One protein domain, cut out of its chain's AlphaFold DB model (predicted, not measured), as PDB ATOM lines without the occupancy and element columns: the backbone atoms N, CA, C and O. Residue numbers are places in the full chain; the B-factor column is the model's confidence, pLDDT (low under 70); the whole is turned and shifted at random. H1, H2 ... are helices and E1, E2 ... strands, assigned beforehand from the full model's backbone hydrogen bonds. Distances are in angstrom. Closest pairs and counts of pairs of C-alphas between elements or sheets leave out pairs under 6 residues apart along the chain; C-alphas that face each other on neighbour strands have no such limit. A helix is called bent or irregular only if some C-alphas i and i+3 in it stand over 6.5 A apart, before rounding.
ATOM      1  N   VAL A 153     -42.108  17.656  -3.989       89.94
ATOM      2  CA  VAL A 153     -42.525  17.861  -5.369       89.94
ATOM      3  C   VAL A 153     -42.704  16.525  -6.033       89.94
ATOM      4  O   VAL A 153     -41.819  15.678  -5.964       89.94
ATOM      5  N   ILE A 154     -43.849  16.352  -6.672       91.94
ATOM      6  CA  ILE A 154     -44.201  15.126  -7.368       91.94
ATOM      7  C   ILE A 154     -44.810  15.520  -8.707       91.94
ATOM      8  O   ILE A 154     -45.727  16.341  -8.757       91.94
ATOM      9  N   GLY A 155     -44.280  14.940  -9.779       93.25
ATOM     10  CA  GLY A 155     -44.833  15.000 -11.123       93.25
ATOM     11  C   GLY A 155     -45.062  13.585 -11.642       93.25
ATOM     12  O   GLY A 155     -44.181  12.741 -11.500       93.25
ATOM     13  N   TYR A 156     -46.233  13.312 -12.209       93.38
ATOM     14  CA  TYR A 156     -46.562  12.007 -12.784       93.38
ATOM     15  C   TYR A 156     -47.586  12.141 -13.916       93.38
ATOM     16  O   TYR A 156     -48.283  13.149 -14.014       93.38
ATOM     17  N   ALA A 157     -47.688  11.125 -14.766       91.94
ATOM     18  CA  ALA A 157     -48.629  11.035 -15.873       91.94
ATOM     19  C   ALA A 157     -49.478   9.757 -15.781       91.94
ATOM     20  O   ALA A 157     -48.989   8.696 -15.405       91.94
ATOM     21  N   VAL A 158     -50.756   9.843 -16.142       90.00
ATOM     22  CA  VAL A 158     -51.706   8.718 -16.139       90.00
ATOM     23  C   VAL A 158     -52.577   8.742 -17.403       90.00
ATOM     24  O   VAL A 158     -52.885   9.832 -17.892       90.00
ATOM     25  N   PRO A 159     -53.009   7.589 -17.949       87.75
ATOM     26  CA  PRO A 159     -53.904   7.553 -19.110       87.75
ATOM     27  C   PRO A 159     -55.261   8.233 -18.849       87.75
ATOM     28  O   PRO A 159     -55.824   8.119 -17.757       87.75
ATOM     29  N   ALA A 160     -55.830   8.897 -19.859       81.94
ATOM     30  CA  ALA A 160     -57.198   9.423 -19.823       81.94
ATOM     31  C   ALA A 160     -58.188   8.454 -20.515       81.94
ATOM     32  O   ALA A 160     -57.869   7.975 -21.603       81.94
ATOM     33  N   PRO A 161     -59.393   8.174 -19.961       65.31
ATOM     34  CA  PRO A 161     -59.950   8.600 -18.677       65.31
ATOM     35  C   PRO A 161     -59.752   7.507 -17.609       65.31
ATOM     36  O   PRO A 161     -60.630   6.677 -17.378       65.31
ATOM     37  N   GLY A 162     -58.590   7.463 -16.955       58.22
ATOM     38  CA  GLY A 162     -58.388   6.551 -15.828       58.22
ATOM     39  C   GLY A 162     -59.333   6.873 -14.651       58.22
ATOM     40  O   GLY A 162     -59.648   8.043 -14.420       58.22
ATOM     41  N   PRO A 163     -59.762   5.876 -13.854       50.88
ATOM     42  CA  PRO A 163     -60.735   6.056 -12.767       50.88
ATOM     43  C   PRO A 163     -60.274   6.977 -11.616       50.88
ATOM     44  O   PRO A 163     -61.092   7.338 -10.778       50.88
ATOM     45  N   ASN A 164     -59.001   7.392 -11.586       54.62
ATOM     46  CA  ASN A 164     -58.394   8.191 -10.511       54.62
ATOM     47  C   ASN A 164     -57.670   9.452 -11.016       54.62
ATOM     48  O   ASN A 164     -56.766   9.959 -10.355       54.62
ATOM     49  N   VAL A 165     -58.008   9.949 -12.208       59.88
ATOM     50  CA  VAL A 165     -57.349  11.145 -12.744       59.88
ATOM     51  C   VAL A 165     -57.887  12.393 -12.038       59.88
ATOM     52  O   VAL A 165     -59.087  12.669 -12.076       59.88
ATOM     53  N   GLU A 166     -57.001  13.178 -11.418       64.62
ATOM     54  CA  GLU A 166     -57.324  14.487 -10.835       64.62
ATOM     55  C   GLU A 166     -57.658  15.513 -11.931       64.62
ATOM     56  O   GLU A 166     -56.871  16.387 -12.294       64.62
ATOM     57  N   LEU A 167     -58.861  15.404 -12.489       68.31
ATOM     58  CA  LEU A 167     -59.349  16.272 -13.561       68.31
ATOM     59  C   LEU A 167     -59.845  17.635 -13.061       68.31
ATOM     60  O   LEU A 167     -60.162  18.500 -13.875       68.31
ATOM     61  N   ARG A 168     -59.922  17.838 -11.741       76.12
ATOM     62  CA  ARG A 168     -60.395  19.083 -11.128       76.12
ATOM     63  C   ARG A 168     -59.343  19.700 -10.218       76.12
ATOM     64  O   ARG A 168     -58.603  18.987  -9.545       76.12
ATOM     65  N   ALA A 169     -59.350  21.027 -10.154       74.38
ATOM     66  CA  ALA A 169     -58.557  21.771  -9.188       74.38
ATOM     67  C   ALA A 169     -58.997  21.465  -7.738       74.38
ATOM     68  O   ALA A 169     -60.184  21.199  -7.513       74.38
ATOM     69  N   PRO A 170     -58.090  21.588  -6.751       73.31
ATOM     70  CA  PRO A 170     -58.444  21.647  -5.331       73.31
ATOM     71  C   PRO A 170     -59.488  22.749  -5.076       73.31
ATOM     72  O   PRO A 170     -59.224  23.941  -5.283       73.31
ATOM     73  N   ALA A 171     -60.691  22.361  -4.658       73.12
ATOM     74  CA  ALA A 171     -61.846  23.252  -4.575       73.12
ATOM     75  C   ALA A 171     -62.051  23.820  -3.166       73.12
ATOM     76  O   ALA A 171     -62.574  24.923  -3.025       73.12
ATOM     77  N   THR A 172     -61.634  23.088  -2.133       75.44
ATOM     78  CA  THR A 172     -61.820  23.468  -0.725       75.44
ATOM     79  C   THR A 172     -60.517  23.918  -0.066       75.44
ATOM     80  O   THR A 172     -59.432  23.485  -0.451       75.44
ATOM     81  N   ASP A 173     -60.612  24.736   0.983       71.62
ATOM     82  CA  ASP A 173     -59.446  25.148   1.780       71.62
ATOM     83  C   ASP A 173     -58.721  23.957   2.406       71.62
ATOM     84  O   ASP A 173     -57.498  23.957   2.533       71.62
ATOM     85  N   THR A 174     -59.465  22.906   2.752       73.56
ATOM     86  CA  THR A 174     -58.905  21.644   3.239       73.56
ATOM     87  C   THR A 174     -58.076  20.949   2.160       73.56
ATOM     88  O   THR A 174     -56.972  20.506   2.456       73.56
ATOM     89  N   GLU A 175     -58.557  20.894   0.912       73.31
ATOM     90  CA  GLU A 175     -57.806  20.328  -0.223       73.31
ATOM     91  C   GLU A 175     -56.600  21.195  -0.618       73.31
ATOM     92  O   GLU A 175     -55.623  20.677  -1.148       73.31
ATOM     93  N   ARG A 176     -56.657  22.508  -0.372       78.81
ATOM     94  CA  ARG A 176     -55.566  23.457  -0.665       78.81
ATOM     95  C   ARG A 176     -54.519  23.526   0.442       78.81
ATOM     96  O   ARG A 176     -53.414  24.017   0.201       78.81
ATOM     97  N   ARG A 177     -54.847  23.073   1.654       80.00
ATOM     98  CA  ARG A 177     -53.955  23.144   2.814       80.00
ATOM     99  C   ARG A 177     -52.658  22.396   2.509       80.00
ATOM    100  O   ARG A 177     -52.678  21.236   2.122       80.00
ATOM    101  N   GLY A 178     -51.536  23.091   2.675       79.56
ATOM    102  CA  GLY A 178     -50.201  22.544   2.429       79.56
ATOM    103  C   GLY A 178     -49.783  22.471   0.959       79.56
ATOM    104  O   GLY A 178     -48.619  22.188   0.693       79.56
ATOM    105  N   ILE A 179     -50.653  22.802  -0.006       85.75
ATOM    106  CA  ILE A 179     -50.289  22.884  -1.429       85.75
ATOM    107  C   ILE A 179     -49.739  24.279  -1.739       85.75
ATOM    108  O   ILE A 179     -50.477  25.265  -1.810       85.75
ATOM    109  N   ALA A 180     -48.432  24.360  -1.984       87.56
ATOM    110  CA  ALA A 180     -47.783  25.579  -2.453       87.56
ATOM    111  C   ALA A 180     -48.095  25.840  -3.933       87.56
ATOM    112  O   ALA A 180     -48.327  26.983  -4.326       87.56
ATOM    113  N   ARG A 181     -48.116  24.784  -4.752       89.25
ATOM    114  CA  ARG A 181     -48.437  24.866  -6.179       89.25
ATOM    115  C   ARG A 181     -48.948  23.532  -6.699       89.25
ATOM    116  O   ARG A 181     -48.449  22.490  -6.291       89.25
ATOM    117  N   ALA A 182     -49.902  23.550  -7.620       91.44
ATOM    118  CA  ALA A 182     -50.330  22.348  -8.322       91.44
ATOM    119  C   ALA A 182     -50.840  22.678  -9.727       91.44
ATOM    120  O   ALA A 182     -51.343  23.773  -9.961       91.44
ATOM    121  N   ALA A 183     -50.727  21.749 -10.667       93.31
ATOM    122  CA  ALA A 183     -51.339  21.888 -11.984       93.31
ATOM    123  C   ALA A 183     -51.615  20.524 -12.607       93.31
ATOM    124  O   ALA A 183     -50.933  19.548 -12.283       93.31
ATOM    125  N   ALA A 184     -52.559  20.491 -13.545       93.50
ATOM    126  CA  ALA A 184     -52.747  19.358 -14.435       93.50
ATOM    127  C   ALA A 184     -52.836  19.794 -15.897       93.50
ATOM    128  O   ALA A 184     -53.473  20.797 -16.231       93.50
ATOM    129  N   PHE A 185     -52.218  19.004 -16.768       93.75
ATOM    130  CA  PHE A 185     -52.203  19.196 -18.215       93.75
ATOM    131  C   PHE A 185     -52.661  17.918 -18.910       93.75
ATOM    132  O   PHE A 185     -52.300  16.820 -18.497       93.75
ATOM    133  N   ARG A 186     -53.422  18.051 -19.992       92.12
ATOM    134  CA  ARG A 186     -53.751  16.965 -20.913       92.12
ATOM    135  C   ARG A 186     -52.767  16.990 -22.077       92.12
ATOM    136  O   ARG A 186     -52.652  17.998 -22.769       92.12
ATOM    137  N   GLN A 187     -52.084  15.874 -22.303       91.19
ATOM    138  CA  GLN A 187     -51.169  15.666 -23.421       91.19
ATOM    139  C   GLN A 187     -51.725  14.595 -24.357       91.19
ATOM    140  O   GLN A 187     -52.013  13.475 -23.934       91.19
ATOM    141  N   ARG A 188     -51.836  14.925 -25.646       88.81
ATOM    142  CA  ARG A 188     -52.173  13.966 -26.705       88.81
ATOM    143  C   ARG A 188     -50.894  13.404 -27.311       88.81
ATOM    144  O   ARG A 188     -50.005  14.163 -27.687       88.81
ATOM    145  N   THR A 189     -50.805  12.085 -27.419       80.94
ATOM    146  CA  THR A 189     -49.676  11.371 -28.034       80.94
ATOM    147  C   THR A 189     -50.180  10.399 -29.098       80.94
ATOM    148  O   THR A 189     -51.378  10.125 -29.177       80.94
ATOM    149  N   SER A 190     -49.271   9.836 -29.897       78.06
ATOM    150  CA  SER A 190     -49.592   8.726 -30.807       78.06
ATOM    151  C   SER A 190     -50.136   7.490 -30.080       78.06
ATOM    152  O   SER A 190     -50.880   6.724 -30.681       78.06
ATOM    153  N   ASN A 191     -49.813   7.328 -28.793       75.88
ATOM    154  CA  ASN A 191     -50.218   6.188 -27.969       75.88
ATOM    155  C   ASN A 191     -51.486   6.474 -27.141       75.88
ATOM    156  O   ASN A 191     -51.863   5.668 -26.297       75.88
ATOM    157  N   GLY A 192     -52.146   7.617 -27.367       84.94
ATOM    158  CA  GLY A 192     -53.361   8.023 -26.664       84.94
ATOM    159  C   GLY A 192     -53.202   9.309 -25.856       84.94
ATOM    160  O   GLY A 192     -52.234  10.063 -26.009       84.94
ATOM    161  N   GLU A 193     -54.191   9.585 -25.012       89.00
ATOM    162  CA  GLU A 193     -54.231  10.778 -24.167       89.00
ATOM    163  C   GLU A 193     -53.731  10.474 -22.750       89.00
ATOM    164  O   GLU A 193     -54.120   9.481 -22.134       89.00
ATOM    165  N   MET A 194     -52.905  11.368 -22.211       89.69
ATOM    166  CA  MET A 194     -52.433  11.328 -20.830       89.69
ATOM    167  C   MET A 194     -52.825  12.604 -20.093       89.69
ATOM    168  O   MET A 194     -52.855  13.690 -20.676       89.69
ATOM    169  N   VAL A 195     -53.068  12.485 -18.791       92.19
ATOM    170  CA  VAL A 195     -53.115  13.618 -17.869       92.19
ATOM    171  C   VAL A 195     -51.865  13.608 -17.013       92.19
ATOM    172  O   VAL A 195     -51.513  12.593 -16.419       92.19
ATOM    173  N   ILE A 196     -51.203  14.754 -16.965       93.50
ATOM    174  CA  ILE A 196     -49.954  14.978 -16.252       93.50
ATOM    175  C   ILE A 196     -50.265  15.883 -15.077       93.50
ATOM    176  O   ILE A 196     -50.838  16.953 -15.269       93.50
ATOM    177  N   VAL A 197     -49.893  15.453 -13.881       93.12
ATOM    178  CA  VAL A 197     -50.156  16.147 -12.622       93.12
ATOM    179  C   VAL A 197     -48.830  16.555 -12.002       93.12
ATOM    180  O   VAL A 197     -47.891  15.766 -11.960       93.12
ATOM    181  N   TYR A 198     -48.766  17.783 -11.496       93.69
ATOM    182  CA  TYR A 198     -47.656  18.302 -10.706       93.69
ATOM    183  C   TYR A 198     -48.177  18.866  -9.391       93.69
ATOM    184  O   TYR A 198     -49.171  19.598  -9.382       93.69
ATOM    185  N   ARG A 199     -47.483  18.578  -8.290       90.69
ATOM    186  CA  ARG A 199     -47.761  19.139  -6.964       90.69
ATOM    187  C   ARG A 199     -46.469  19.506  -6.251       90.69
ATOM    188  O   ARG A 199     -45.524  18.730  -6.253       90.69
ATOM    189  N   GLU A 200     -46.468  20.667  -5.608       90.94
ATOM    190  CA  GLU A 200     -45.477  21.126  -4.639       90.94
ATOM    191  C   GLU A 200     -46.200  21.337  -3.303       90.94
ATOM    192  O   GLU A 200     -47.061  22.218  -3.206       90.94
ATOM    193  N   THR A 201     -45.883  20.527  -2.290       86.44
ATOM    194  CA  THR A 201     -46.534  20.563  -0.969       86.44
ATOM    195  C   THR A 201     -45.540  20.782   0.166       86.44
ATOM    196  O   THR A 201     -44.344  20.586  -0.007       86.44
ATOM    197  N   ASP A 202     -46.020  21.146   1.350       75.81
ATOM    198  CA  ASP A 202     -45.240  21.277   2.591       75.81
ATOM    199  C   ASP A 202     -44.815  19.934   3.227       75.81
ATOM    200  O   ASP A 202     -44.421  19.891   4.389       75.81
ATOM    201  N   GLY A 203     -44.908  18.824   2.488       66.94
ATOM    202  CA  GLY A 203     -44.483  17.484   2.899       66.94
ATOM    203  C   GLY A 203     -45.425  16.752   3.860       66.94
ATOM    204  O   GLY A 203     -45.556  15.538   3.750       66.94
ATOM    205  N   ALA A 204     -46.151  17.459   4.730       60.44
ATOM    206  CA  ALA A 204     -47.137  16.860   5.639       60.44
ATOM    207  C   ALA A 204     -48.422  16.400   4.922       60.44
ATOM    208  O   ALA A 204     -49.165  15.564   5.433       60.44
ATOM    209  N   THR A 205     -48.681  16.954   3.737       60.91
ATOM    210  CA  THR A 205     -49.916  16.777   2.955       60.91
ATOM    211  C   THR A 205     -49.690  16.068   1.614       60.91
ATOM    212  O   THR A 205     -50.589  16.019   0.773       60.91
ATOM    213  N   ALA A 206     -48.489  15.525   1.376       64.38
ATOM    214  CA  ALA A 206     -48.161  14.850   0.125       64.38
ATOM    215  C   ALA A 206     -48.970  13.549  -0.025       64.38
ATOM    216  O   ALA A 206     -48.668  12.535   0.601       64.38
ATOM    217  N   ALA A 207     -50.000  13.578  -0.873       68.62
ATOM    218  CA  ALA A 207     -50.664  12.364  -1.326       68.62
ATOM    219  C   ALA A 207     -49.671  11.504  -2.119       68.62
ATOM    220  O   ALA A 207     -48.923  12.021  -2.954       68.62
ATOM    221  N   GLN A 208     -49.672  10.196  -1.862       72.62
ATOM    222  CA  GLN A 208     -48.836   9.267  -2.610       72.62
ATOM    223  C   GLN A 208     -49.351   9.175  -4.057       72.62
ATOM    224  O   GLN A 208     -50.559   9.007  -4.253       72.62
ATOM    225  N   PRO A 209     -48.482   9.313  -5.074       80.12
ATOM    226  CA  PRO A 209     -48.899   9.165  -6.461       80.12
ATOM    227  C   PRO A 209     -49.396   7.734  -6.715       80.12
ATOM    228  O   PRO A 209     -48.919   6.793  -6.077       80.12
ATOM    229  N   PRO A 210     -50.319   7.533  -7.671       81.12
ATOM    230  CA  PRO A 210     -50.829   6.206  -8.026       81.12
ATOM    231  C   PRO A 210     -49.801   5.340  -8.778       81.12
ATOM    232  O   PRO A 210     -50.111   4.220  -9.178       81.12
ATOM    233  N   VAL A 211     -48.602   5.874  -9.011       84.69
ATOM    234  CA  VAL A 211     -47.516   5.301  -9.809       84.69
ATOM    235  C   VAL A 211     -46.183   5.543  -9.105       84.69
ATOM    236  O   VAL A 211     -46.042   6.506  -8.346       84.69
ATOM    237  N   THR A 212     -45.195   4.687  -9.363       89.81
ATOM    238  CA  THR A 212     -43.837   4.869  -8.839       89.81
ATOM    239  C   THR A 212     -43.132   5.958  -9.630       89.81
ATOM    240  O   THR A 212     -42.979   5.842 -10.847       89.81
ATOM    241  N   VAL A 213     -42.691   7.004  -8.934       92.31
ATOM    242  CA  VAL A 213     -41.941   8.113  -9.527       92.31
ATOM    243  C   VAL A 213     -40.723   8.466  -8.695       92.31
ATOM    244  O   VAL A 213     -40.767   8.444  -7.465       92.31
ATOM    245  N   GLU A 214     -39.662   8.856  -9.384       94.00
ATOM    246  CA  GLU A 214     -38.420   9.349  -8.808       94.00
ATOM    247  C   GLU A 214     -38.092  10.722  -9.394       94.00
ATOM    248  O   GLU A 214     -38.187  10.927 -10.600       94.00
ATOM    249  N   MET A 215     -37.702  11.683  -8.555       94.31
ATOM    250  CA  MET A 215     -37.233  12.989  -9.019       94.31
ATOM    251  C   MET A 215     -35.725  12.935  -9.253       94.31
ATOM    252  O   MET A 215     -34.967  12.781  -8.300       94.31
ATOM    253  N   LEU A 216     -35.297  13.126 -10.497       94.00
ATOM    254  CA  LEU A 216     -33.884  13.027 -10.878       94.00
ATOM    255  C   LEU A 216     -33.208  14.391 -11.012       94.00
ATOM    256  O   LEU A 216     -32.021  14.552 -10.733       94.00
ATOM    257  N   ILE A 217     -33.962  15.398 -11.454       94.94
ATOM    258  CA  ILE A 217     -33.434  16.734 -11.730       94.94
ATOM    259  C   ILE A 217     -34.372  17.760 -11.116       94.94
ATOM    260  O   ILE A 217     -35.586  17.668 -11.291       94.94
ATOM    261  N   ARG A 218     -33.810  18.771 -10.449       94.00
ATOM    262  CA  ARG A 218     -34.557  19.943  -9.993       94.00
ATOM    263  C   ARG A 218     -33.698  21.195 -10.061       94.00
ATOM    264  O   ARG A 218     -32.871  21.431  -9.190       94.00
ATOM    265  N   GLN A 219     -33.961  22.027 -11.060       93.50
ATOM    266  CA  GLN A 219     -33.344  23.335 -11.230       93.50
ATOM    267  C   GLN A 219     -34.434  24.393 -11.321       93.50
ATOM    268  O   GLN A 219     -35.285  24.352 -12.206       93.50
ATOM    269  N   ARG A 220     -34.455  25.324 -10.366       88.31
ATOM    270  CA  ARG A 220     -35.472  26.379 -10.324       88.31
ATOM    271  C   ARG A 220     -35.043  27.565 -11.188       88.31
ATOM    272  O   ARG A 220     -33.858  27.896 -11.192       88.31
ATOM    273  N   PRO A 221     -35.982  28.248 -11.861       87.50
ATOM    274  CA  PRO A 221     -35.663  29.525 -12.481       87.50
ATOM    275  C   PRO A 221     -35.359  30.574 -11.401       87.50
ATOM    276  O   PRO A 221     -35.816  30.472 -10.260       87.50
ATOM    277  N   SER A 222     -34.630  31.627 -11.774       80.44
ATOM    278  CA  SER A 222     -34.357  32.774 -10.892       80.44
ATOM    279  C   SER A 222     -35.626  33.532 -10.488       80.44
ATOM    280  O   SER A 222     -35.671  34.156  -9.429       80.44
ATOM    281  N   ARG A 223     -36.669  33.461 -11.320       81.88
ATOM    282  CA  ARG A 223     -37.984  34.047 -11.075       81.88
ATOM    283  C   ARG A 223     -39.064  33.005 -11.335       81.88
ATOM    284  O   ARG A 223     -39.024  32.327 -12.358       81.88
ATOM    285  N   ARG A 224     -40.050  32.917 -10.432       84.00
ATOM    286  CA  ARG A 224     -41.241  32.097 -10.674       84.00
ATOM    287  C   ARG A 224     -42.008  32.606 -11.892       84.00
ATOM    288  O   ARG A 224     -42.234  33.810 -12.016       84.00
ATOM    289  N   GLY A 225     -42.418  31.679 -12.747       87.94
ATOM    290  CA  GLY A 225     -43.112  31.951 -14.004       87.94
ATOM    291  C   GLY A 225     -44.287  31.007 -14.220       87.94
ATOM    292  O   GLY A 225     -44.722  30.317 -13.298       87.94
ATOM    293  N   SER A 226     -44.801  30.954 -15.444       91.56
ATOM    294  CA  SER A 226     -45.811  29.973 -15.844       91.56
ATOM    295  C   SER A 226     -45.243  28.555 -15.762       91.56
ATOM    296  O   SER A 226     -44.049  28.345 -15.973       91.56
ATOM    297  N   LEU A 227     -46.099  27.581 -15.456       93.75
ATOM    298  CA  LEU A 227     -45.743  26.164 -15.410       93.75
ATOM    299  C   LEU A 227     -46.239  25.480 -16.684       93.75
ATOM    300  O   LEU A 227     -47.369  25.710 -17.100       93.75
ATOM    301  N   TYR A 228     -45.415  24.623 -17.271       94.56
ATOM    302  CA  TYR A 228     -45.779  23.729 -18.363       94.56
ATOM    303  C   TYR A 228     -45.373  22.305 -17.994       94.56
ATOM    304  O   TYR A 228     -44.256  22.083 -17.525       94.56
ATOM    305  N   LEU A 229     -46.280  21.348 -18.192       95.19
ATOM    306  CA  LEU A 229     -46.014  19.934 -17.940       95.19
ATOM    307  C   LEU A 229     -46.009  19.157 -19.249       95.19
ATOM    308  O   LEU A 229     -46.877  19.378 -20.096       95.19
ATOM    309  N   MET A 230     -45.079  18.218 -19.385       93.06
ATOM    310  CA  MET A 230     -45.047  17.278 -20.501       93.06
ATOM    311  C   MET A 230     -44.459  15.933 -20.087       93.06
ATOM    312  O   MET A 230     -43.647  15.862 -19.171       93.06
ATOM    313  N   ALA A 231     -44.861  14.872 -20.774       92.75
ATOM    314  CA  ALA A 231     -44.343  13.528 -20.588       92.75
ATOM    315  C   ALA A 231     -43.762  13.018 -21.909       92.75
ATOM    316  O   ALA A 231     -44.386  13.165 -22.962       92.75
ATOM    317  N   LEU A 232     -42.573  12.426 -21.859       91.19
ATOM    318  CA  LEU A 232     -41.930  11.775 -22.995       91.19
ATOM    319  C   LEU A 232     -41.764  10.285 -22.692       91.19
ATOM    320  O   LEU A 232     -41.322   9.953 -21.590       91.19
ATOM    321  N   PRO A 233     -42.096   9.386 -23.634       91.81
ATOM    322  CA  PRO A 233     -41.754   7.984 -23.478       91.81
ATOM    323  C   PRO A 233     -40.238   7.823 -23.479       91.81
ATOM    324  O   PRO A 233     -39.525   8.534 -24.189       91.81
ATOM    325  N   MET A 234     -39.755   6.880 -22.685       93.00
ATOM    326  CA  MET A 234     -38.365   6.465 -22.702       93.00
ATOM    327  C   MET A 234     -38.208   5.221 -23.576       93.00
ATOM    328  O   MET A 234     -39.052   4.323 -23.567       93.00
ATOM    329  N   LEU A 235     -37.117   5.147 -24.336       93.31
ATOM    330  CA  LEU A 235     -36.768   3.933 -25.065       93.31
ATOM    331  C   LEU A 235     -36.440   2.801 -24.081       93.31
ATOM    332  O   LEU A 235     -35.861   3.018 -23.014       93.31
ATOM    333  N   ALA A 236     -36.778   1.567 -24.455       91.75
ATOM    334  CA  ALA A 236     -36.538   0.401 -23.610       91.75
ATOM    335  C   ALA A 236     -35.050   0.279 -23.221       91.75
ATOM    336  O   ALA A 236     -34.160   0.400 -24.063       91.75
ATOM    337  N   GLY A 237     -34.784   0.036 -21.934       90.25
ATOM    338  CA  GLY A 237     -33.428  -0.133 -21.399       90.25
ATOM    339  C   GLY A 237     -32.636   1.163 -21.175       90.25
ATOM    340  O   GLY A 237     -31.482   1.093 -20.759       90.25
ATOM    341  N   LYS A 238     -33.221   2.343 -21.416       94.69
ATOM    342  CA  LYS A 238     -32.533   3.633 -21.237       94.69
ATOM    343  C   LYS A 238     -32.590   4.210 -19.819       94.69
ATOM    344  O   LYS A 238     -31.835   5.133 -19.535       94.69
ATOM    345  N   ALA A 239     -33.388   3.643 -18.911       92.88
ATOM    346  CA  ALA A 239     -33.543   4.158 -17.545       92.88
ATOM    347  C   ALA A 239     -32.202   4.309 -16.808       92.88
ATOM    348  O   ALA A 239     -31.885   5.392 -16.324       92.88
ATOM    349  N   ALA A 240     -31.367   3.264 -16.804       92.38
ATOM    350  CA  ALA A 240     -30.055   3.298 -16.152       92.38
ATOM    351  C   ALA A 240     -29.138   4.394 -16.726       92.38
ATOM    352  O   ALA A 240     -28.533   5.155 -15.975       92.38
ATOM    353  N   ARG A 241     -29.100   4.541 -18.057       94.75
ATOM    354  CA  ARG A 241     -28.332   5.612 -18.705       94.75
ATOM    355  C   ARG A 241     -28.896   6.993 -18.361       94.75
ATOM    356  O   ARG A 241     -28.121   7.926 -18.179       94.75
ATOM    357  N   PHE A 242     -30.216   7.138 -18.247       95.19
ATOM    358  CA  PHE A 242     -30.821   8.405 -17.840       95.19
ATOM    359  C   PHE A 242     -30.464   8.776 -16.390       95.19
ATOM    360  O   PHE A 242     -30.244   9.952 -16.106       95.19
ATOM    361  N   HIS A 243     -30.328   7.798 -15.485       93.88
ATOM    362  CA  HIS A 243     -29.794   8.048 -14.140       93.88
ATOM    363  C   HIS A 243     -28.367   8.594 -14.188       93.88
ATOM    364  O   HIS A 243     -28.102   9.636 -13.591       93.88
ATOM    365  N   GLU A 244     -27.465   7.951 -14.933       93.25
ATOM    366  CA  GLU A 244     -26.086   8.431 -15.111       93.25
ATOM    367  C   GLU A 244     -26.059   9.849 -15.688       93.25
ATOM    368  O   GLU A 244     -25.416  10.739 -15.137       93.25
ATOM    369  N   PHE A 245     -26.848  10.089 -16.733       95.19
ATOM    370  CA  PHE A 245     -27.007  11.402 -17.343       95.19
ATOM    371  C   PHE A 245     -27.510  12.453 -16.332       95.19
ATOM    372  O   PHE A 245     -26.979  13.560 -16.257       95.19
ATOM    373  N   SER A 246     -28.483  12.108 -15.483       94.81
ATOM    374  CA  SER A 246     -28.952  13.008 -14.422       94.81
ATOM    375  C   SER A 246     -27.871  13.301 -13.371       94.81
ATOM    376  O   SER A 246     -27.784  14.424 -12.870       94.81
ATOM    377  N   MET A 247     -27.003  12.330 -13.065       90.62
ATOM    378  CA  MET A 247     -25.859  12.523 -12.173       90.62
ATOM    379  C   MET A 247     -24.790  13.422 -12.799       90.62
ATOM    380  O   MET A 247     -24.223  14.257 -12.099       90.62
ATOM    381  N   GLU A 248     -24.537  13.298 -14.105       93.88
ATOM    382  CA  GLU A 248     -23.637  14.186 -14.847       93.88
ATOM    383  C   GLU A 248     -24.129  15.642 -14.786       93.88
ATOM    384  O   GLU A 248     -23.353  16.533 -14.432       93.88
ATOM    385  N   LEU A 249     -25.427  15.877 -15.027       93.31
ATOM    386  CA  LEU A 249     -26.055  17.204 -14.933       93.31
ATOM    387  C   LEU A 249     -26.000  17.808 -13.523       93.31
ATOM    388  O   LEU A 249     -25.892  19.022 -13.377       93.31
ATOM    389  N   ASN A 250     -26.094  16.980 -12.484       86.88
ATOM    390  CA  ASN A 250     -25.991  17.423 -11.091       86.88
ATOM    391  C   ASN A 250     -24.536  17.482 -10.583       86.88
ATOM    392  O   ASN A 250     -24.299  17.936  -9.465       86.88
ATOM    393  N   GLY A 251     -23.573  17.018 -11.383       90.94
ATOM    394  CA  GLY A 251     -22.162  16.899 -11.034       90.94
ATOM    395  C   GLY A 251     -21.275  17.666 -12.006       90.94
ATOM    396  O   GLY A 251     -21.191  18.892 -11.946       90.94
ATOM    397  N   ILE A 252     -20.586  16.936 -12.885       91.19
ATOM    398  CA  ILE A 252     -19.541  17.491 -13.762       91.19
ATOM    399  C   ILE A 252     -20.043  18.568 -14.734       91.19
ATOM    400  O   ILE A 252     -19.246  19.401 -15.140       91.19
ATOM    401  N   HIS A 253     -21.336  18.568 -15.068       94.50
ATOM    402  CA  HIS A 253     -21.967  19.522 -15.982       94.50
ATOM    403  C   HIS A 253     -22.888  20.529 -15.282       94.50
ATOM    404  O   HIS A 253     -23.686  21.211 -15.929       94.50
ATOM    405  N   PHE A 254     -22.815  20.623 -13.951       92.31
ATOM    406  CA  PHE A 254     -23.736  21.453 -13.176       92.31
ATOM    407  C   PHE A 254     -23.715  22.924 -13.606       92.31
ATOM    408  O   PHE A 254     -24.772  23.539 -13.764       92.31
ATOM    409  N   THR A 255     -22.528  23.495 -13.820       94.06
ATOM    410  CA  THR A 255     -22.386  24.911 -14.179       94.06
ATOM    411  C   THR A 255     -22.940  25.194 -15.574       94.06
ATOM    412  O   THR A 255     -23.760  26.099 -15.727       94.06
ATOM    413  N   GLU A 256     -22.570  24.398 -16.575       97.81
ATOM    414  CA  GLU A 256     -23.053  24.543 -17.951       97.81
ATOM    415  C   GLU A 256     -24.571  24.346 -18.032       97.81
ATOM    416  O   GLU A 256     -25.265  25.082 -18.741       97.81
ATOM    417  N   PHE A 257     -25.111  23.417 -17.239       97.19
ATOM    418  CA  PHE A 257     -26.545  23.178 -17.159       97.19
ATOM    419  C   PHE A 257     -27.309  24.364 -16.562       97.19
ATOM    420  O   PHE A 257     -28.329  24.781 -17.117       97.19
ATOM    421  N   GLN A 258     -26.807  24.969 -15.480       95.31
ATOM    422  CA  GLN A 258     -27.388  26.201 -14.931       95.31
ATOM    423  C   GLN A 258     -27.379  27.339 -15.952       95.31
ATOM    424  O   GLN A 258     -28.368  28.064 -16.099       95.31
ATOM    425  N   GLU A 259     -26.268  27.511 -16.665       96.19
ATOM    426  CA  GLU A 259     -26.131  28.564 -17.665       96.19
ATOM    427  C   GLU A 259     -27.073  28.360 -18.850       96.19
ATOM    428  O   GLU A 259     -27.715  29.321 -19.282       96.19
ATOM    429  N   SER A 260     -27.214  27.120 -19.322       96.69
ATOM    430  CA  SER A 260     -28.185  26.719 -20.340       96.69
ATOM    431  C   SER A 260     -29.608  27.111 -19.948       96.69
ATOM    432  O   SER A 260     -30.262  27.892 -20.645       96.69
ATOM    433  N   LEU A 261     -30.063  26.665 -18.775       95.81
ATOM    434  CA  LEU A 261     -31.399  26.962 -18.260       95.81
ATOM    435  C   LEU A 261     -31.630  28.467 -18.081       95.81
ATOM    436  O   LEU A 261     -32.679  28.992 -18.468       95.81
ATOM    437  N   ARG A 262     -30.619  29.198 -17.597       94.62
ATOM    438  CA  ARG A 262     -30.662  30.660 -17.479       94.62
ATOM    439  C   ARG A 262     -30.796  31.348 -18.840       94.62
ATOM    440  O   ARG A 262     -31.594  32.277 -18.953       94.62
ATOM    441  N   ARG A 263     -30.052  30.921 -19.870       94.69
ATOM    442  CA  ARG A 263     -30.182  31.456 -21.243       94.69
ATOM    443  C   ARG A 263     -31.558  31.162 -21.833       94.69
ATOM    444  O   ARG A 263     -32.142  32.022 -22.487       94.69
ATOM    445  N   LEU A 264     -32.080  29.963 -21.583       93.12
ATOM    446  CA  LEU A 264     -33.418  29.555 -22.003       93.12
ATOM    447  C   LEU A 264     -34.525  30.225 -21.165       93.12
ATOM    448  O   LEU A 264     -35.693  30.197 -21.556       93.12
ATOM    449  N   GLY A 265     -34.183  30.873 -20.050       94.00
ATOM    450  CA  GLY A 265     -35.132  31.566 -19.180       94.00
ATOM    451  C   GLY A 265     -36.135  30.616 -18.526       94.00
ATOM    452  O   GLY A 265     -37.297  30.983 -18.347       94.00
ATOM    453  N   VAL A 266     -35.714  29.383 -18.234       95.38
ATOM    454  CA  VAL A 266     -36.550  28.359 -17.603       95.38
ATOM    455  C   VAL A 266     -35.802  27.658 -16.476       95.38
ATOM    456  O   VAL A 266     -34.580  27.629 -16.455       95.38
ATOM    457  N   GLY A 267     -36.539  27.065 -15.548       96.38
ATOM    458  CA  GLY A 267     -36.064  25.971 -14.715       96.38
ATOM    459  C   GLY A 267     -36.835  24.703 -15.048       96.38
ATOM    460  O   GLY A 267     -37.955  24.763 -15.561       96.38
ATOM    461  N   ILE A 268     -36.231  23.553 -14.767       95.94
ATOM    462  CA  ILE A 268     -36.824  22.250 -15.044       95.94
ATOM    463  C   ILE A 268     -36.753  21.347 -13.820       95.94
ATOM    464  O   ILE A 268     -35.754  21.296 -13.103       95.94
ATOM    465  N   THR A 269     -37.832  20.612 -13.588       96.69
ATOM    466  CA  THR A 269     -37.856  19.447 -12.707       96.69
ATOM    467  C   THR A 269     -38.207  18.233 -13.552       96.69
ATOM    468  O   THR A 269     -39.154  18.299 -14.336       96.69
ATOM    469  N   VAL A 270     -37.442  17.153 -13.425       96.69
ATOM    470  CA  VAL A 270     -37.630  15.934 -14.221       96.69
ATOM    471  C   VAL A 270     -37.845  14.756 -13.293       96.69
ATOM    472  O   VAL A 270     -37.059  14.533 -12.367       96.69
ATOM    473  N   PHE A 271     -38.905  14.008 -13.571       96.88
ATOM    474  CA  PHE A 271     -39.251  12.776 -12.888       96.88
ATOM    475  C   PHE A 271     -39.110  11.595 -13.842       96.88
ATOM    476  O   PHE A 271     -39.522  11.688 -14.999       96.88
ATOM    477  N   LEU A 272     -38.571  10.489 -13.342       96.19
ATOM    478  CA  LEU A 272     -38.667   9.186 -13.975       96.19
ATOM    479  C   LEU A 272     -39.851   8.441 -13.363       96.19
ATOM    480  O   LEU A 272     -39.896   8.225 -12.155       96.19
ATOM    481  N   GLN A 273     -40.822   8.082 -14.192       94.69
ATOM    482  CA  GLN A 273     -41.974   7.286 -13.800       94.69
ATOM    483  C   GLN A 273     -41.857   5.883 -14.382       94.69
ATOM    484  O   GLN A 273     -41.740   5.732 -15.598       94.69
ATOM    485  N   HIS A 274     -41.991   4.878 -13.520       92.00
ATOM    486  CA  HIS A 274     -42.023   3.482 -13.932       92.00
ATOM    487  C   HIS A 274     -43.454   3.013 -14.172       92.00
ATOM    488  O   HIS A 274     -44.289   3.066 -13.266       92.00
ATOM    489  N   ASN A 275     -43.727   2.519 -15.380       83.56
ATOM    490  CA  ASN A 275     -45.002   1.887 -15.725       83.56
ATOM    491  C   ASN A 275     -44.782   0.458 -16.219       83.56
ATOM    492  O   ASN A 275     -43.689   0.089 -16.634       83.56
ATOM    493  N   ALA A 276     -45.857  -0.334 -16.234       80.94
ATOM    494  CA  ALA A 276     -45.810  -1.711 -16.721       80.94
ATOM    495  C   ALA A 276     -45.425  -1.826 -18.210       80.94
ATOM    496  O   ALA A 276     -44.836  -2.829 -18.604       80.94
ATOM    497  N   GLU A 277     -45.764  -0.824 -19.028       82.75
ATOM    498  CA  GLU A 277     -45.547  -0.856 -20.482       82.75
ATOM    499  C   GLU A 277     -44.326  -0.043 -20.928       82.75
ATOM    500  O   GLU A 277     -43.524  -0.525 -21.727       82.75
ATOM    501  N   VAL A 278     -44.189   1.195 -20.441       88.00
ATOM    502  CA  VAL A 278     -43.111   2.107 -20.843       88.00
ATOM    503  C   VAL A 278     -42.784   3.105 -19.733       88.00
ATOM    504  O   VAL A 278     -43.679   3.760 -19.186       88.00
ATOM    505  N   ASP A 279     -41.497   3.240 -19.421       93.94
ATOM    506  CA  ASP A 279     -41.011   4.289 -18.529       93.94
ATOM    507  C   ASP A 279     -41.254   5.669 -19.160       93.94
ATOM    508  O   ASP A 279     -41.117   5.855 -20.373       93.94
ATOM    509  N   LEU A 280     -41.617   6.653 -18.339       93.44
ATOM    510  CA  LEU A 280     -41.880   8.020 -18.786       93.44
ATOM    511  C   LEU A 280     -40.930   9.004 -18.112       93.44
ATOM    512  O   LEU A 280     -40.715   8.955 -16.902       93.44
ATOM    513  N   LEU A 281     -40.444   9.966 -18.889       94.81
ATOM    514  CA  LEU A 281     -39.851  11.191 -18.371       94.81
ATOM    515  C   LEU A 281     -40.937  12.252 -18.250       94.81
ATOM    516  O   LEU A 281     -41.486  12.692 -19.259       94.81
ATOM    517  N   VAL A 282     -41.237  12.687 -17.030       95.62
ATOM    518  CA  VAL A 282     -42.204  13.754 -16.765       95.62
ATOM    519  C   VAL A 282     -41.451  15.038 -16.445       95.62
ATOM    520  O   VAL A 282     -40.731  15.126 -15.455       95.62
ATOM    521  N   PHE A 283     -41.626  16.050 -17.285       95.94
ATOM    522  CA  PHE A 283     -41.017  17.363 -17.144       95.94
ATOM    523  C   PHE A 283     -42.024  18.348 -16.563       95.94
ATOM    524  O   PHE A 283     -43.134  18.499 -17.074       95.94
ATOM    525  N   ALA A 284     -41.589  19.074 -15.540       96.19
ATOM    526  CA  ALA A 284     -42.220  20.289 -15.061       96.19
ATOM    527  C   ALA A 284     -41.289  21.466 -15.357       96.19
ATOM    528  O   ALA A 284     -40.195  21.563 -14.797       96.19
ATOM    529  N   VAL A 285     -41.715  22.335 -16.267       95.50
ATOM    530  CA  VAL A 285     -40.908  23.429 -16.808       95.50
ATOM    531  C   VAL A 285     -41.516  24.742 -16.365       95.50
ATOM    532  O   VAL A 285     -42.699  24.993 -16.588       95.50
ATOM    533  N   GLU A 286     -40.707  25.583 -15.743       94.94
ATOM    534  CA  GLU A 286     -41.146  26.860 -15.204       94.94
ATOM    535  C   GLU A 286     -40.370  28.009 -15.838       94.94
ATOM    536  O   GLU A 286     -39.146  27.963 -15.901       94.94
ATOM    537  N   GLY A 287     -41.058  29.061 -16.275       93.06
ATOM    538  CA  GLY A 287     -40.419  30.271 -16.793       93.06
ATOM    539  C   GLY A 287     -41.414  31.215 -17.455       93.06
ATOM    540  O   GLY A 287     -42.625  31.028 -17.346       93.06
ATOM    541  N   ASP A 288     -40.911  32.222 -18.166       88.56
ATOM    542  CA  ASP A 288     -41.768  33.207 -18.846       88.56
ATOM    543  C   ASP A 288     -42.426  32.621 -20.109       88.56
ATOM    544  O   ASP A 288     -43.586  32.899 -20.409       88.56
ATOM    545  N   ALA A 289     -41.701  31.757 -20.830       89.44
ATOM    546  CA  ALA A 289     -42.172  31.065 -22.033       89.44
ATOM    547  C   ALA A 289     -41.855  29.555 -21.965       89.44
ATOM    548  O   ALA A 289     -41.063  29.036 -22.763       89.44
ATOM    549  N   PRO A 290     -42.433  28.826 -20.993       91.88
ATOM    550  CA  PRO A 290     -42.064  27.443 -20.711       91.88
ATOM    551  C   PRO A 290     -42.545  26.476 -21.799       91.88
ATOM    552  O   PRO A 290     -42.041  25.371 -21.874       91.88
ATOM    553  N   THR A 291     -43.475  26.864 -22.674       91.06
ATOM    554  CA  THR A 291     -43.992  26.020 -23.769       91.06
ATOM    555  C   THR A 291     -43.056  25.931 -24.977       91.06
ATOM    556  O   THR A 291     -43.188  25.015 -25.785       91.06
ATOM    557  N   THR A 292     -42.111  26.867 -25.118       89.62
ATOM    558  CA  THR A 292     -41.185  26.952 -26.263       89.62
ATOM    559  C   THR A 292     -39.767  26.493 -25.919       89.62
ATOM    560  O   THR A 292     -38.859  26.618 -26.738       89.62
ATOM    561  N   TRP A 293     -39.536  25.996 -24.701       90.75
ATOM    562  CA  TRP A 293     -38.193  25.698 -24.198       90.75
ATOM    563  C   TRP A 293     -37.459  24.626 -25.017       90.75
ATOM    564  O   TRP A 293     -36.304  24.844 -25.358       90.75
ATOM    565  N   LEU A 294     -38.128  23.530 -25.405       89.88
ATOM    566  CA  LEU A 294     -37.527  22.470 -26.230       89.88
ATOM    567  C   LEU A 294     -37.168  22.956 -27.627       89.88
ATOM    568  O   LEU A 294     -36.093  22.640 -28.122       89.88
ATOM    569  N   GLN A 295     -38.032  23.767 -28.243       89.06
ATOM    570  CA  GLN A 295     -37.735  24.371 -29.538       89.06
ATOM    571  C   GLN A 295     -36.492  25.263 -29.435       89.06
ATOM    572  O   GLN A 295     -35.594  25.177 -30.266       89.06
ATOM    573  N   ARG A 296     -36.411  26.095 -28.389       92.00
ATOM    574  CA  ARG A 296     -35.251  26.964 -28.152       92.00
ATOM    575  C   ARG A 296     -33.981  26.166 -27.851       92.00
ATOM    576  O   ARG A 296     -32.932  26.515 -28.381       92.00
ATOM    577  N   LEU A 297     -34.085  25.084 -27.080       93.44
ATOM    578  CA  LEU A 297     -32.988  24.151 -26.821       93.44
ATOM    579  C   LEU A 297     -32.492  23.514 -28.130       93.44
ATOM    580  O   LEU A 297     -31.304  23.568 -28.426       93.44
ATOM    581  N   GLY A 298     -33.404  22.994 -28.956       90.56
ATOM    582  CA  GLY A 298     -33.076  22.366 -30.238       90.56
ATOM    583  C   GLY A 298     -32.543  23.328 -31.306       90.56
ATOM    584  O   GLY A 298     -31.883  22.889 -32.242       90.56
ATOM    585  N   MET A 299     -32.803  24.633 -31.177       91.19
ATOM    586  CA  MET A 299     -32.260  25.680 -32.054       91.19
ATOM    587  C   MET A 299     -30.955  26.301 -31.530       91.19
ATOM    588  O   MET A 299     -30.388  27.173 -32.193       91.19
ATOM    589  N   SER A 300     -30.483  25.907 -30.345       94.81
ATOM    590  CA  SER A 300     -29.317  26.533 -29.732       94.81
ATOM    591  C   SER A 300     -28.015  26.173 -30.453       94.81
ATOM    592  O   SER A 300     -27.758  25.026 -30.823       94.81
ATOM    593  N   ALA A 301     -27.155  27.179 -30.620       95.00
ATOM    594  CA  ALA A 301     -25.803  27.017 -31.142       95.00
ATOM    595  C   ALA A 301     -24.756  26.797 -30.033       95.00
ATOM    596  O   ALA A 301     -23.563  26.679 -30.332       95.00
ATOM    597  N   ASP A 302     -25.167  26.731 -28.769       97.81
ATOM    598  CA  ASP A 302     -24.260  26.448 -27.663       97.81
ATOM    599  C   ASP A 302     -23.858  24.956 -27.650       97.81
ATOM    600  O   ASP A 302     -24.714  24.090 -27.860       97.81
ATOM    601  N   PRO A 303     -22.567  24.615 -27.451       97.50
ATOM    602  CA  PRO A 303     -22.122  23.222 -27.444       97.50
ATOM    603  C   PRO A 303     -22.829  22.357 -26.405       97.50
ATOM    604  O   PRO A 303     -23.170  21.213 -26.711       97.50
ATOM    605  N   PHE A 304     -23.082  22.907 -25.215       97.62
ATOM    606  CA  PHE A 304     -23.747  22.178 -24.147       97.62
ATOM    607  C   PHE A 304     -25.220  21.937 -24.482       97.62
ATOM    608  O   PHE A 304     -25.704  20.821 -24.334       97.62
ATOM    609  N   ASP A 305     -25.919  22.941 -25.017       97.12
ATOM    610  CA  ASP A 305     -27.331  22.792 -25.399       97.12
ATOM    611  C   ASP A 305     -27.525  21.722 -26.482       97.12
ATOM    612  O   ASP A 305     -28.476  20.943 -26.419       97.12
ATOM    613  N   ARG A 306     -26.601  21.639 -27.451       95.62
ATOM    614  CA  ARG A 306     -26.618  20.577 -28.470       95.62
ATOM    615  C   ARG A 306     -26.411  19.196 -27.867       95.62
ATOM    616  O   ARG A 306     -27.130  18.270 -28.228       95.62
ATOM    617  N   TRP A 307     -25.439  19.064 -26.967       96.50
ATOM    618  CA  TRP A 307     -25.201  17.813 -26.253       96.50
ATOM    619  C   TRP A 307     -26.424  17.414 -25.418       96.50
ATOM    620  O   TRP A 307     -26.894  16.285 -25.524       96.50
ATOM    621  N   PHE A 308     -27.015  18.357 -24.682       95.88
ATOM    622  CA  PHE A 308     -28.202  18.110 -23.869       95.88
ATOM    623  C   PHE A 308     -29.408  17.689 -24.723       95.88
ATOM    624  O   PHE A 308     -30.095  16.716 -24.407       95.88
ATOM    625  N   ALA A 309     -29.657  18.379 -25.840       94.44
ATOM    626  CA  ALA A 309     -30.718  18.019 -26.776       94.44
ATOM    627  C   ALA A 309     -30.499  16.628 -27.397       94.44
ATOM    628  O   ALA A 309     -31.467  15.886 -27.596       94.44
ATOM    629  N   GLN A 310     -29.243  16.273 -27.694       94.38
ATOM    630  CA  GLN A 310     -28.875  14.962 -28.219       94.38
ATOM    631  C   GLN A 310     -29.133  13.865 -27.186       94.38
ATOM    632  O   GLN A 310     -29.815  12.899 -27.513       94.38
ATOM    633  N   GLU A 311     -28.694  14.048 -25.937       95.12
ATOM    634  CA  GLU A 311     -28.987  13.103 -24.856       95.12
ATOM    635  C   GLU A 311     -30.498  12.918 -24.709       95.12
ATOM    636  O   GLU A 311     -30.987  11.803 -24.830       95.12
ATOM    637  N   LEU A 312     -31.293  13.986 -24.588       93.06
ATOM    638  CA  LEU A 312     -32.754  13.840 -24.505       93.06
ATOM    639  C   LEU A 312     -33.360  13.085 -25.703       93.06
ATOM    640  O   LEU A 312     -34.284  12.284 -25.517       93.06
ATOM    641  N   SER A 313     -32.835  13.302 -26.912       92.44
ATOM    642  CA  SER A 313     -33.261  12.579 -28.119       92.44
ATOM    643  C   SER A 313     -32.903  11.092 -28.044       92.44
ATOM    644  O   SER A 313     -33.746  10.245 -28.324       92.44
ATOM    645  N   ASP A 314     -31.691  10.755 -27.603       94.31
ATOM    646  CA  ASP A 314     -31.186   9.379 -27.527       94.31
ATOM    647  C   ASP A 314     -31.876   8.534 -26.451       94.31
ATOM    648  O   ASP A 314     -31.883   7.300 -26.536       94.31
ATOM    649  N   GLN A 315     -32.445   9.179 -25.430       92.81
ATOM    650  CA  GLN A 315     -33.173   8.506 -24.351       92.81
ATOM    651  C   GLN A 315     -34.663   8.340 -24.680       92.81
ATOM    652  O   GLN A 315     -35.257   7.326 -24.317       92.81
ATOM    653  N   SER A 316     -35.275   9.308 -25.372       88.81
ATOM    654  CA  SER A 316     -36.723   9.316 -25.654       88.81
ATOM    655  C   SER A 316     -37.106   8.885 -27.074       88.81
ATOM    656  O   SER A 316     -38.268   8.594 -27.348       88.81
ATOM    657  N   GLY A 317     -36.150   8.883 -28.005       86.94
ATOM    658  CA  GLY A 317     -36.406   8.743 -29.440       86.94
ATOM    659  C   GLY A 317     -37.103   9.958 -30.069       86.94
ATOM    660  O   GLY A 317     -37.367   9.952 -31.272       86.94
ATOM    661  N   ALA A 318     -37.417  11.001 -29.291       84.00
ATOM    662  CA  ALA A 318     -38.076  12.199 -29.786       84.00
ATOM    663  C   ALA A 318     -37.054  13.171 -30.384       84.00
ATOM    664  O   ALA A 318     -36.067  13.528 -29.749       84.00
ATOM    665  N   MET A 319     -37.328  13.670 -31.589       81.75
ATOM    666  CA  MET A 319     -36.511  14.719 -32.198       81.75
ATOM    667  C   MET A 319     -36.815  16.063 -31.526       81.75
ATOM    668  O   MET A 319     -37.776  16.744 -31.889       81.75
ATOM    669  N   ILE A 320     -35.997  16.443 -30.537       81.88
ATOM    670  CA  ILE A 320     -36.215  17.642 -29.709       81.88
ATOM    671  C   ILE A 320     -36.391  18.914 -30.553       81.88
ATOM    672  O   ILE A 320     -37.294  19.709 -30.299       81.88
ATOM    673  N   SER A 321     -35.587  19.075 -31.607       74.25
ATOM    674  CA  SER A 321     -35.627  20.228 -32.520       74.25
ATOM    675  C   SER A 321     -36.894  20.324 -33.376       74.25
ATOM    676  O   SER A 321     -37.127  21.352 -34.007       74.25
ATOM    677  N   SER A 322     -37.694  19.259 -33.436       69.88
ATOM    678  CA  SER A 322     -38.878  19.154 -34.295       69.88
ATOM    679  C   SER A 322     -40.171  18.949 -33.510       69.88
ATOM    680  O   SER A 322     -41.230  18.785 -34.114       69.88
ATOM    681  N   MET A 323     -40.111  18.980 -32.174       71.00
ATOM    682  CA  MET A 323     -41.317  18.945 -31.360       71.00
ATOM    683  C   MET A 323     -42.085  20.270 -31.473       71.00
ATOM    684  O   MET A 323     -41.501  21.338 -31.261       71.00
ATOM    685  N   PRO A 324     -43.393  20.231 -31.790       62.03
ATOM    686  CA  PRO A 324     -44.199  21.439 -31.858       62.03
ATOM    687  C   PRO A 324     -44.335  22.078 -30.462       62.03
ATOM    688  O   PRO A 324     -44.403  21.359 -29.461       62.03
ATOM    689  N   PRO A 325     -44.412  23.417 -30.366       58.16
ATOM    690  CA  PRO A 325     -44.614  24.087 -29.088       58.16
ATOM    691  C   PRO A 325     -45.964  23.713 -28.468       58.16
ATOM    692  O   PRO A 325     -46.982  23.703 -29.157       58.16
ATOM    693  N   GLY A 326     -45.980  23.503 -27.150       61.44
ATOM    694  CA  GLY A 326     -47.160  23.723 -26.306       61.44
ATOM    695  C   GLY A 326     -48.480  23.073 -26.739       61.44
ATOM    696  O   GLY A 326     -49.517  23.716 -26.629       61.44
ATOM    697  N   VAL A 327     -48.478  21.812 -27.180       69.12
ATOM    698  CA  VAL A 327     -49.716  21.075 -27.537       69.12
ATOM    699  C   VAL A 327     -50.517  20.564 -26.332       69.12
ATOM    700  O   VAL A 327     -51.584  19.980 -26.513       69.12
ATOM    701  N   ASN A 328     -50.031  20.784 -25.105       89.31
ATOM    702  CA  ASN A 328     -50.705  20.280 -23.913       89.31
ATOM    703  C   ASN A 328     -51.737  21.291 -23.414       89.31
ATOM    704  O   ASN A 328     -51.414  22.443 -23.130       89.31
ATOM    705  N   GLU A 329     -52.976  20.837 -23.279       91.00
ATOM    706  CA  GLU A 329     -54.094  21.620 -22.765       91.00
ATOM    707  C   GLU A 329     -53.990  21.698 -21.241       91.00
ATOM    708  O   GLU A 329     -54.029  20.679 -20.553       91.00
ATOM    709  N   GLN A 330     -53.861  22.902 -20.688       91.69
ATOM    710  CA  GLN A 330     -53.915  23.084 -19.241       91.69
ATOM    711  C   GLN A 330     -55.348  22.842 -18.752       91.69
ATOM    712  O   GLN A 330     -56.254  23.600 -19.088       91.69
ATOM    713  N   LEU A 331     -55.549  21.807 -17.935       91.12
ATOM    714  CA  LEU A 331     -56.857  21.487 -17.356       91.12
ATOM    715  C   LEU A 331     -57.170  22.410 -16.181       91.12
ATOM    716  O   LEU A 331     -58.279  22.921 -16.054       91.12
ATOM    717  N   TRP A 332     -56.177  22.618 -15.314       91.56
ATOM    718  CA  TRP A 332     -56.261  23.527 -14.179       91.56
ATOM    719  C   TRP A 332     -54.869  23.861 -13.631       91.56
ATOM    720  O   TRP A 332     -53.898  23.135 -13.842       91.56
ATOM    721  N   SER A 333     -54.776  24.965 -12.888       90.94
ATOM    722  CA  SER A 333     -53.583  25.347 -12.127       90.94
ATOM    723  C   SER A 333     -53.959  26.031 -10.821       90.94
ATOM    724  O   SER A 333     -54.945  26.761 -10.759       90.94
ATOM    725  N   TRP A 334     -53.122  25.853  -9.811       88.62
ATOM    726  CA  TRP A 334     -53.213  26.467  -8.499       88.62
ATOM    727  C   TRP A 334     -51.838  26.990  -8.071       88.62
ATOM    728  O   TRP A 334     -50.845  26.261  -8.130       88.62
ATOM    729  N   ASP A 335     -51.791  28.235  -7.598       86.44
ATOM    730  CA  ASP A 335     -50.611  28.832  -6.972       86.44
ATOM    731  C   ASP A 335     -51.015  29.461  -5.633       86.44
ATOM    732  O   ASP A 335     -51.714  30.476  -5.579       86.44
ATOM    733  N   GLY A 336     -50.576  28.836  -4.539       76.81
ATOM    734  CA  GLY A 336     -50.919  29.258  -3.185       76.81
ATOM    735  C   GLY A 336     -50.287  30.593  -2.779       76.81
ATOM    736  O   GLY A 336     -50.758  31.202  -1.820       76.81
ATOM    737  N   ALA A 337     -49.247  31.065  -3.478       69.62
ATOM    738  CA  ALA A 337     -48.672  32.390  -3.244       69.62
ATOM    739  C   ALA A 337     -49.523  33.491  -3.892       69.62
ATOM    740  O   ALA A 337     -49.761  34.525  -3.271       69.62
ATOM    741  N   ALA A 338     -50.031  33.248  -5.104       61.59
ATOM    742  CA  ALA A 338     -50.920  34.180  -5.797       61.59
ATOM    743  C   ALA A 338     -52.282  34.311  -5.093       61.59
ATOM    744  O   ALA A 338     -52.814  35.414  -4.998       61.59
ATOM    745  N   ALA A 339     -52.813  33.213  -4.541       58.25
ATOM    746  CA  ALA A 339     -54.073  33.224  -3.795       58.25
ATOM    747  C   ALA A 339     -54.027  34.142  -2.558       58.25
ATOM    748  O   ALA A 339     -54.941  34.930  -2.348       58.25
ATOM    749  N   ARG A 340     -52.928  34.118  -1.788       58.06
ATOM    750  CA  ARG A 340     -52.768  34.960  -0.584       58.06
ATOM    751  C   ARG A 340     -52.602  36.451  -0.892       58.06
ATOM    752  O   ARG A 340     -52.888  37.273  -0.034       58.06
ATOM    753  N   ALA A 341     -52.120  36.797  -2.086       56.25
ATOM    754  CA  ALA A 341     -51.946  38.187  -2.514       56.25
ATOM    755  C   ALA A 341     -53.247  38.831  -3.034       56.25
ATOM    756  O   ALA A 341     -53.312  40.048  -3.157       56.25
ATOM    757  N   GLY A 342     -54.268  38.031  -3.365       50.06
ATOM    758  CA  GLY A 342     -55.586  38.516  -3.793       50.06
ATOM    759  C   GLY A 342     -56.588  38.726  -2.650       50.06
ATOM    760  O   GLY A 342     -57.678  39.231  -2.896       50.06
ATOM    761  N   GLU A 343     -56.233  38.328  -1.425       45.88
ATOM    762  CA  GLU A 343     -57.067  38.436  -0.215       45.88
ATOM    763  C   GLU A 343     -56.669  39.619   0.695       45.88
ATOM    764  O   GLU A 343     -57.263  39.793   1.759       45.88
TER     765      GLU A 343
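What this domain is: This is residues 153 to 343 of the 344 residues of an uncharacterized protein of Chloroflexi bacterium (UniProt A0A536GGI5). What shape appears first? Two four-stranded sheets stand face to face as a sandwich with crossed strands, E1-E3-E2-E8 and E4-E6-E7-E5, and H2 and H4 cover the second sheet's other face, with H3 and H5 packed near them. H1 and H6 lie at the far end, by the first sheet. What is it made of? The 191 printed residues include named elements in the order E1 H1 E2 E3 E4 E5 H2 H3 E6 E7 H4 H5 E8 H6; both sheets are antiparallel and the class is mixed, helices and strands. It is compact, with a radius of gyration of the C-alphas of 16.3 A and spans of 47 by 38 by 29 A.

Where its parts are: Where are the strands? E1 is residues 153 to 159, from C-alpha 153 at (-42.525, 17.861, -5.369); E3 is 192 to 201, 29.4 A; E2 is 179 to 189, 29.0 A; E8 is 329 to 335. E4 is 212 to 219, E6 is 266 to 274, 25.7 A, E7 is 280 to 287, and E5 is 226 to 233. Where are the helices? H5 is 303 to 316, 20.2 A; H2 is 239 to 250, H3 254 to 264, H1 173 to 176, and H6 336 to 341, ending at (-51.946, 38.187, -2.514). H4, 290 to 298, is irregular: C-alphas 291 and 294 are 7.8 A apart.

How they stand to each other: How do the sheets meet? In the sandwich, two sheets face to face, strands stand at 58 degrees across the sheets; the closest C-alphas of E2 and E5, Phe 185 and Leu 229, are 6.2 A apart. Which backbone atoms pair? Within hydrogen-bond range are N 183 and O 198 in the hairpin E2 and E3, 2.9 A, and N 269 and O 284 in the hairpin E6 and E7, 2.8 A. How do helices sit? H2 and H4 make two layers with the second sheet, on the same face at heights of 10.0 A and 10.1 A; the hub H5 touches H4, closest C-alphas Leu 297 and Asp 305, 6.0 A. Every O i to N i+4 pair is within range in H2, H3 and H5, but 3 of 5 in H4 and 1 of 2 in H6; H1 is too short for one. Which units recur? E1, H1, E2 and E5, H2 H3, E6 are split strand-helix-strand units, same-way strands with another between, and right-handed crossovers.

The domain as a whole: How far does it reach? The farthest C-alphas, Gly 237 and Glu 343, are 50.0 A apart. Is it continuous and sure? The printed part has no cut; the links E1 to H1 and H5 to E8 are long. pLDDT is under 70 at 24 residues, among them 161 to 167 and 337 to 343.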